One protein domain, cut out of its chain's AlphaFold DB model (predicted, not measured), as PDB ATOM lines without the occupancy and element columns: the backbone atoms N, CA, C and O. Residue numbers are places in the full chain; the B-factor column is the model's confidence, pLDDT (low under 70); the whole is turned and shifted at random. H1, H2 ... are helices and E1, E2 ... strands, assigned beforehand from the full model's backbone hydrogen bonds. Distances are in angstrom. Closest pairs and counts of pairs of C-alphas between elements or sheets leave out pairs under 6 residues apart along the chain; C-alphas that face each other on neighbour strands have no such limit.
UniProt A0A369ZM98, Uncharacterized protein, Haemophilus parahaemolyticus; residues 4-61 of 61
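This is residues 4 to 61 of the 61 residues of an uncharacterized protein of Haemophilus parahaemolyticus (UniProt A0A369ZM98). You meet a strongly twisted sheet with two helices over one face, H2 on E4 and H1 on E3, about perpendicular to each other; the E1-E2 hairpin makes the sheet's far end. The printed part has 58 residues, with E1 E2 E3 H1 H2 E4 along it. The sheet's order is E1 E2 E3 E4, antiparallel; the class is mixed. It is compact, radius of gyration of the C-alphas 10.5 A, spanning 25 by 25 by 20 A.

E1, residues 4 to 7, and E2, residues 10 to 14, form a hairpin; N 5 and O 12 are 2.9 A apart. E3, residues 20 to 24, completes a meander, each strand the antiparallel neighbour of the one before; look for N 13 and O 21, 2.8 A apart. E4, residues 56 to 60, is E3's other neighbour; N 57 and O 23 are 2.9 A apart. H1, residues 28 to 36, is on the sheet; its closest C-alphas to E3 are Glu 30 and Tyr 23, 5.9 A. H2, residues 38 to 46, on the same face, runs across E4 at 77 degrees on the local plane; the closest C-alphas, Ala 40 and Gly 58, are 3.8 A apart. O i to N i+4 pairs are within hydrogen-bond range throughout H2, and 4 of 5 in H1.

Find C-alpha 4 at (24.437, -24.754, -9.782), where E1 begins. H1 runs 13.0 A, E2 12.5 A and H2 12.2 A; E4 ends at C-alpha 60, (36.116, -32.753, -8.012).

The farthest C-alphas, Gly 9 and Ser 50, are 27.4 A apart. The printed part has no cut and no long link; no printed residue is under 70 in pLDDT.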
ATOM      1  N   LEU A   4      24.801 -23.463  -9.228       95.44
ATOM      2  CA  LEU A   4      24.437 -24.754  -9.782       95.44
ATOM      3  C   LEU A   4      24.891 -24.835 -11.242       95.44
ATOM      4  O   LEU A   4      24.526 -23.977 -12.047       95.44
ATOM      5  N   ILE A   5      25.647 -25.874 -11.581       95.69
ATOM      6  CA  ILE A   5      26.119 -26.140 -12.939       95.69
ATOM      7  C   ILE A   5      25.782 -27.574 -13.355       95.69
ATOM      8  O   ILE A   5      25.548 -28.452 -12.521       95.69
ATOM      9  N   PHE A   6      25.761 -27.805 -14.666       94.00
ATOM     10  CA  PHE A   6      25.602 -29.131 -15.247       94.00
ATOM     11  C   PHE A   6      26.837 -29.463 -16.076       94.00
ATOM     12  O   PHE A   6      27.142 -28.765 -17.040       94.00
ATOM     13  N   GLU A   7      27.530 -30.535 -15.711       90.06
ATOM     14  CA  GLU A   7      28.757 -30.979 -16.369       90.06
ATOM     15  C   GLU A   7      28.630 -32.456 -16.724       90.06
ATOM     16  O   GLU A   7      28.307 -33.279 -15.872       90.06
ATOM     17  N   ASN A   8      28.805 -32.797 -18.003       88.75
ATOM     18  CA  ASN A   8      28.602 -34.157 -18.522       88.75
ATOM     19  C   ASN A   8      27.246 -34.780 -18.118       88.75
ATOM     20  O   ASN A   8      27.145 -35.978 -17.858       88.75
ATOM     21  N   GLY A   9      26.195 -33.954 -18.042       90.06
ATOM     22  CA  GLY A   9      24.850 -34.374 -17.628       90.06
ATOM     23  C   GLY A   9      24.672 -34.569 -16.117       90.06
ATOM     24  O   GLY A   9      23.589 -34.952 -15.684       90.06
ATOM     25  N   GLN A  10      25.697 -34.290 -15.310       90.62
ATOM     26  CA  GLN A  10      25.641 -34.374 -13.855       90.62
ATOM     27  C   GLN A  10      25.444 -32.996 -13.231       90.62
ATOM     28  O   GLN A  10      26.031 -32.003 -13.660       90.62
ATOM     29  N   LYS A  11      24.609 -32.956 -12.193       93.50
ATOM     30  CA  LYS A  11      24.393 -31.783 -11.348       93.50
ATOM     31  C   LYS A  11      25.619 -31.582 -10.450       93.50
ATOM     32  O   LYS A  11      25.971 -32.498  -9.714       93.50
ATOM     33  N   MET A  12      26.225 -30.396 -10.478       95.75
ATOM     34  CA  MET A  12      27.340 -30.021  -9.602       95.75
ATOM     35  C   MET A  12      27.178 -28.590  -9.085       95.75
ATOM     36  O   MET A  12      26.398 -27.797  -9.610       95.75
ATOM     37  N   TYR A  13      27.951 -28.255  -8.063       96.44
ATOM     38  CA  TYR A  13      28.015 -26.925  -7.474       96.44
ATOM     39  C   TYR A  13      29.395 -26.334  -7.673       96.44
ATOM     40  O   TYR A  13      30.383 -26.976  -7.343       96.44
ATOM     41  N   GLN A  14      29.467 -25.105  -8.167       96.12
ATOM     42  CA  GLN A  14      30.721 -24.380  -8.320       96.12
ATOM     43  C   GLN A  14      30.793 -23.212  -7.335       96.12
ATOM     44  O   GLN A  14      29.819 -22.474  -7.178       96.12
ATOM     45  N   ASP A  15      31.932 -23.040  -6.663       94.19
ATOM     46  CA  ASP A  15      32.198 -21.853  -5.845       94.19
ATOM     47  C   ASP A  15      32.844 -20.711  -6.649       94.19
ATOM     48  O   ASP A  15      33.185 -20.842  -7.824       94.19
ATOM     49  N   ASN A  16      33.037 -19.563  -6.001       93.00
ATOM     50  CA  ASN A  16      33.623 -18.378  -6.633       93.00
ATOM     51  C   ASN A  16      35.101 -18.550  -7.040       93.00
ATOM     52  O   ASN A  16      35.615 -17.718  -7.784       93.00
ATOM     53  N   PHE A  17      35.787 -19.583  -6.540       92.50
ATOM     54  CA  PHE A  17      37.161 -19.923  -6.913       92.50
ATOM     55  C   PHE A  17      37.212 -20.939  -8.062       92.50
ATOM     56  O   PHE A  17      38.297 -21.275  -8.529       92.50
ATOM     57  N   GLY A  18      36.053 -21.396  -8.546       93.06
ATOM     58  CA  GLY A  18      35.932 -22.355  -9.637       93.06
ATOM     59  C   GLY A  18      35.930 -23.815  -9.188       93.06
ATOM     60  O   GLY A  18      35.728 -24.685 -10.037       93.06
ATOM     61  N   ASN A  19      36.085 -24.090  -7.887       94.94
ATOM     62  CA  ASN A  19      36.081 -25.453  -7.361       94.94
ATOM     63  C   ASN A  19      34.686 -26.058  -7.503       94.94
ATOM     64  O   ASN A  19      33.683 -25.374  -7.266       94.94
ATOM     65  N   LYS A  20      34.628 -27.343  -7.854       96.12
ATOM     66  CA  LYS A  20      33.380 -28.060  -8.114       96.12
ATOM     67  C   LYS A  20      33.107 -29.091  -7.030       96.12
ATOM     68  O   LYS A  20      34.008 -29.803  -6.598       96.12
ATOM     69  N   TYR A  21      31.849 -29.201  -6.634       96.69
ATOM     70  CA  TYR A  21      31.375 -30.072  -5.567       96.69
ATOM     71  C   TYR A  21      30.166 -30.867  -6.034       96.69
ATOM     72  O   TYR A  21      29.339 -30.382  -6.810       96.69
ATOM     73  N   GLN A  22      30.039 -32.078  -5.513       96.75
ATOM     74  CA  GLN A  22      28.864 -32.917  -5.718       96.75
ATOM     75  C   GLN A  22      27.661 -32.425  -4.895       96.75
ATOM     76  O   GLN A  22      26.521 -32.577  -5.331       96.75
ATOM     77  N   TYR A  23      27.910 -31.814  -3.731       97.12
ATOM     78  CA  TYR A  23      26.879 -31.433  -2.764       97.12
ATOM     79  C   TYR A  23      27.034 -29.998  -2.262       97.12
ATOM     80  O   TYR A  23      28.146 -29.559  -1.949       97.12
ATOM     81  N   ASP A  24      25.904 -29.314  -2.086       96.62
ATOM     82  CA  ASP A  24      25.805 -28.082  -1.304       96.62
ATOM     83  C   ASP A  24      25.435 -28.424   0.149       96.62
ATOM     84  O   ASP A  24      24.281 -28.706   0.477       96.62
ATOM     85  N   LEU A  25      26.416 -28.383   1.053       96.50
ATOM     86  CA  LEU A  25      26.241 -28.738   2.467       96.50
ATOM     87  C   LEU A  25      25.496 -27.670   3.277       96.50
ATOM     88  O   LEU A  25      25.209 -27.897   4.458       96.50
ATOM     89  N   THR A  26      25.154 -26.526   2.675       95.69
ATOM     90  CA  THR A  26      24.202 -25.582   3.278       95.69
ATOM     91  C   THR A  26      22.764 -26.104   3.201       95.69
ATOM     92  O   THR A  26      21.922 -25.714   4.010       95.69
ATOM     93  N   ASN A  27      22.488 -27.038   2.285       95.06
ATOM     94  CA  ASN A  27      21.213 -27.726   2.171       95.06
ATOM     95  C   ASN A  27      21.186 -28.985   3.055       95.06
ATOM     96  O   ASN A  27      21.969 -29.915   2.873       95.06
ATOM     97  N   SER A  28      20.238 -29.054   3.993       96.38
ATOM     98  CA  SER A  28      20.131 -30.172   4.943       96.38
ATOM     99  C   SER A  28      19.893 -31.539   4.292       96.38
ATOM    100  O   SER A  28      20.375 -32.545   4.813       96.38
ATOM    101  N   LEU A  29      19.164 -31.600   3.171       96.62
ATOM    102  CA  LEU A  29      18.915 -32.860   2.461       96.62
ATOM    103  C   LEU A  29      20.188 -33.354   1.778       96.62
ATOM    104  O   LEU A  29      20.532 -34.527   1.889       96.62
ATOM    105  N   GLU A  30      20.923 -32.455   1.131       97.12
ATOM    106  CA  GLU A  30      22.184 -32.813   0.483       97.12
ATOM    107  C   GLU A  30      23.276 -33.142   1.498       97.12
ATOM    108  O   GLU A  30      24.045 -34.074   1.288       97.12
ATOM    109  N   LYS A  31      23.288 -32.463   2.648       97.12
ATOM    110  CA  LYS A  31      24.153 -32.818   3.776       97.12
ATOM    111  C   LYS A  31      23.885 -34.239   4.277       97.12
ATOM    112  O   LYS A  31      24.832 -34.963   4.588       97.12
ATOM    113  N   LEU A  32      22.617 -34.656   4.332       97.81
ATOM    114  CA  LEU A  32      22.257 -36.034   4.666       97.81
ATOM    115  C   LEU A  32      22.747 -37.010   3.588       97.81
ATOM    116  O   LEU A  32      23.383 -38.004   3.930       97.81
ATOM    117  N   SER A  33      22.532 -36.713   2.303       97.69
ATOM    118  CA  SER A  33      23.052 -37.544   1.207       97.69
ATOM    119  C   SER A  33      24.577 -37.687   1.261       97.69
ATOM    120  O   SER A  33      25.087 -38.804   1.210       97.69
ATOM    121  N   TYR A  34      25.296 -36.581   1.464       97.69
ATOM    122  CA  TYR A  34      26.747 -36.561   1.633       97.69
ATOM    123  C   TYR A  34      27.207 -37.422   2.817       97.69
ATOM    124  O   TYR A  34      28.189 -38.150   2.701       97.69
ATOM    125  N   SER A  35      26.476 -37.411   3.939       97.56
ATOM    126  CA  SER A  35      26.835 -38.217   5.120       97.56
ATOM    127  C   SER A  35      26.853 -39.727   4.853       97.56
ATOM    128  O   SER A  35      27.551 -40.465   5.547       97.56
ATOM    129  N   THR A  36      26.134 -40.174   3.822       97.62
ATOM    130  CA  THR A  36      26.102 -41.574   3.379       97.62
ATOM    131  C   THR A  36      26.970 -41.856   2.149       97.62
ATOM    132  O   THR A  36      27.166 -43.019   1.804       97.62
ATOM    133  N   ASP A  37      27.517 -40.828   1.493       97.62
ATOM    134  CA  ASP A  37      28.412 -40.970   0.340       97.62
ATOM    135  C   ASP A  37      29.881 -40.982   0.798       97.62
ATOM    136  O   ASP A  37      30.559 -39.954   0.873       97.62
ATOM    137  N   ILE A  38      30.379 -42.181   1.110       97.69
ATOM    138  CA  ILE A  38      31.768 -42.398   1.549       97.69
ATOM    139  C   ILE A  38      32.763 -41.947   0.471       97.69
ATOM    140  O   ILE A  38      33.810 -41.389   0.794       97.69
ATOM    141  N   SER A  39      32.440 -42.138  -0.808       96.94
ATOM    142  CA  SER A  39      33.321 -41.753  -1.913       96.94
ATOM    143  C   SER A  39      33.500 -40.237  -1.978       96.94
ATOM    144  O   SER A  39      34.618 -39.759  -2.167       96.94
ATOM    145  N   ALA A  40      32.424 -39.470  -1.788       96.75
ATOM    146  CA  ALA A  40      32.493 -38.015  -1.681       96.75
ATOM    147  C   ALA A  40      33.326 -37.571  -0.467       96.75
ATOM    148  O   ALA A  40      34.198 -36.714  -0.605       96.75
ATOM    149  N   GLN A  41      33.128 -38.201   0.694       97.44
ATOM    150  CA  GLN A  41      33.908 -37.910   1.907       97.44
ATOM    151  C   GLN A  41      35.402 -38.218   1.738       97.44
ATOM    152  O   GLN A  41      36.252 -37.465   2.213       97.44
ATOM    153  N   MET A  42      35.746 -39.301   1.037       97.00
ATOM    154  CA  MET A  42      37.139 -39.650   0.758       97.00
ATOM    155  C   MET A  42      37.814 -38.625  -0.153       97.00
ATOM    156  O   MET A  42      38.934 -38.218   0.145       97.00
ATOM    157  N   ARG A  43      37.142 -38.164  -1.221       95.94
ATOM    158  CA  ARG A  43      37.683 -37.083  -2.070       95.94
ATOM    159  C   ARG A  43      37.938 -35.821  -1.257       95.94
ATOM    160  O   ARG A  43      39.001 -35.222  -1.359       95.94
ATOM    161  N   ASP A  44      37.006 -35.484  -0.377       95.88
ATOM    162  CA  ASP A  44      37.134 -34.339   0.512       95.88
ATOM    163  C   ASP A  44      38.298 -34.460   1.496       95.88
ATOM    164  O   ASP A  44      38.976 -33.467   1.754       95.88
ATOM    165  N   SER A  45      38.537 -35.653   2.041       94.81
ATOM    166  CA  SER A  45      39.641 -35.908   2.969       94.81
ATOM    167  C   SER A  45      41.012 -35.921   2.291       94.81
ATOM    168  O   SER A  45      42.014 -35.714   2.972       94.81
ATOM    169  N   LEU A  46      41.067 -36.228   0.994       95.25
ATOM    170  CA  LEU A  46      42.304 -36.312   0.211       95.25
ATOM    171  C   LEU A  46      42.612 -35.022  -0.557       95.25
ATOM    172  O   LEU A  46      43.717 -34.873  -1.074       95.25
ATOM    173  N   SER A  47      41.647 -34.106  -0.629       94.06
ATOM    174  CA  SER A  47      41.778 -32.831  -1.323       94.06
ATOM    175  C   SER A  47      42.924 -31.995  -0.762       94.06
ATOM    176  O   SER A  47      43.085 -31.845   0.451       94.06
ATOM    177  N   THR A  48      43.700 -31.411  -1.670       93.88
ATOM    178  CA  THR A  48      44.805 -30.494  -1.340       93.88
ATOM    179  C   THR A  48      44.492 -29.044  -1.717       93.88
ATOM    180  O   THR A  48      45.296 -28.141  -1.471       93.88
ATOM    181  N   THR A  49      43.302 -28.795  -2.272       92.00
ATOM    182  CA  THR A  49      42.837 -27.469  -2.683       92.00
ATOM    183  C   THR A  49      42.640 -26.544  -1.484       92.00
ATOM    184  O   THR A  49      41.649 -26.608  -0.759       92.00
ATOM    185  N   SER A  50      43.583 -25.621  -1.300       90.75
ATOM    186  CA  SER A  50      43.560 -24.643  -0.200       90.75
ATOM    187  C   SER A  50      42.408 -23.633  -0.278       90.75
ATOM    188  O   SER A  50      41.982 -23.107   0.747       90.75
ATOM    189  N   THR A  51      41.881 -23.369  -1.475       92.50
ATOM    190  CA  THR A  51      40.754 -22.450  -1.710       92.50
ATOM    191  C   THR A  51      39.394 -23.132  -1.579       92.50
ATOM    192  O   THR A  51      38.366 -22.516  -1.873       92.50
ATOM    193  N   ARG A  52      39.370 -24.399  -1.150       92.31
ATOM    194  CA  ARG A  52      38.150 -25.183  -1.016       92.31
ATOM    195  C   ARG A  52      37.167 -24.516  -0.051       92.31
ATOM    196  O   ARG A  52      37.507 -24.092   1.051       92.31
ATOM    197  N   ASN A  53      35.902 -24.517  -0.442       94.38
ATOM    198  CA  ASN A  53      34.784 -24.116   0.387       94.38
ATOM    199  C   ASN A  53      34.314 -25.287   1.264       94.38
ATOM    200  O   ASN A  53      33.883 -26.322   0.761       94.38
ATOM    201  N   LEU A  54      34.338 -25.101   2.587       92.94
ATOM    202  CA  LEU A  54      33.906 -26.111   3.566       92.94
ATOM    203  C   LEU A  54      32.401 -26.410   3.523       92.94
ATOM    204  O   LEU A  54      31.956 -27.417   4.064       92.94
ATOM    205  N   ASN A  55      31.617 -25.550   2.872       96.06
ATOM    206  CA  ASN A  55      30.200 -25.799   2.634       96.06
ATOM    207  C   ASN A  55      29.954 -26.665   1.388       96.06
ATOM    208  O   ASN A  55      28.803 -26.923   1.056       96.06
ATOM    209  N   GLY A  56      31.003 -27.083   0.676       95.75
ATOM    210  CA  GLY A  56      30.920 -27.959  -0.486       95.75
ATOM    211  C   GLY A  56      31.382 -29.369  -0.131       95.75
ATOM    212  O   GLY A  56      32.432 -29.540   0.497       95.75
ATOM    213  N   GLY A  57      30.596 -30.370  -0.526       96.56
ATOM    214  CA  GLY A  57      30.876 -31.784  -0.280       96.56
ATOM    215  C   GLY A  57      31.230 -32.540  -1.557       96.56
ATOM    216  O   GLY A  57      30.608 -32.340  -2.602       96.56
ATOM    217  N   GLY A  58      32.203 -33.439  -1.469       96.19
ATOM    218  CA  GLY A  58      32.643 -34.290  -2.572       96.19
ATOM    219  C   GLY A  58      33.305 -33.514  -3.701       96.19
ATOM    220  O   GLY A  58      32.815 -33.567  -4.830       96.19
ATOM    221  N   ILE A  59      34.397 -32.812  -3.405       95.94
ATOM    222  CA  ILE A  59      35.158 -32.014  -4.370       95.94
ATOM    223  C   ILE A  59      35.629 -32.857  -5.570       95.94
ATOM    224  O   ILE A  59      36.024 -34.019  -5.424       95.94
ATOM    225  N   TYR A  60      35.533 -32.269  -6.762       90.31
ATOM    226  CA  TYR A  60      36.116 -32.753  -8.012       90.31
ATOM    227  C   TYR A  60      37.217 -31.759  -8.397       90.31
ATOM    228  O   TYR A  60      36.920 -30.695  -8.940       90.31
ATOM    229  N   GLU A  61      38.453 -32.059  -8.000       71.44
ATOM    230  CA  GLU A  61      39.650 -31.291  -8.382       71.44
ATOM    231  C   GLU A  61      40.006 -31.507  -9.861       71.44
ATOM    232  O   GLU A  61      39.792 -32.637 -10.365       71.44
TER     233      GLU A  61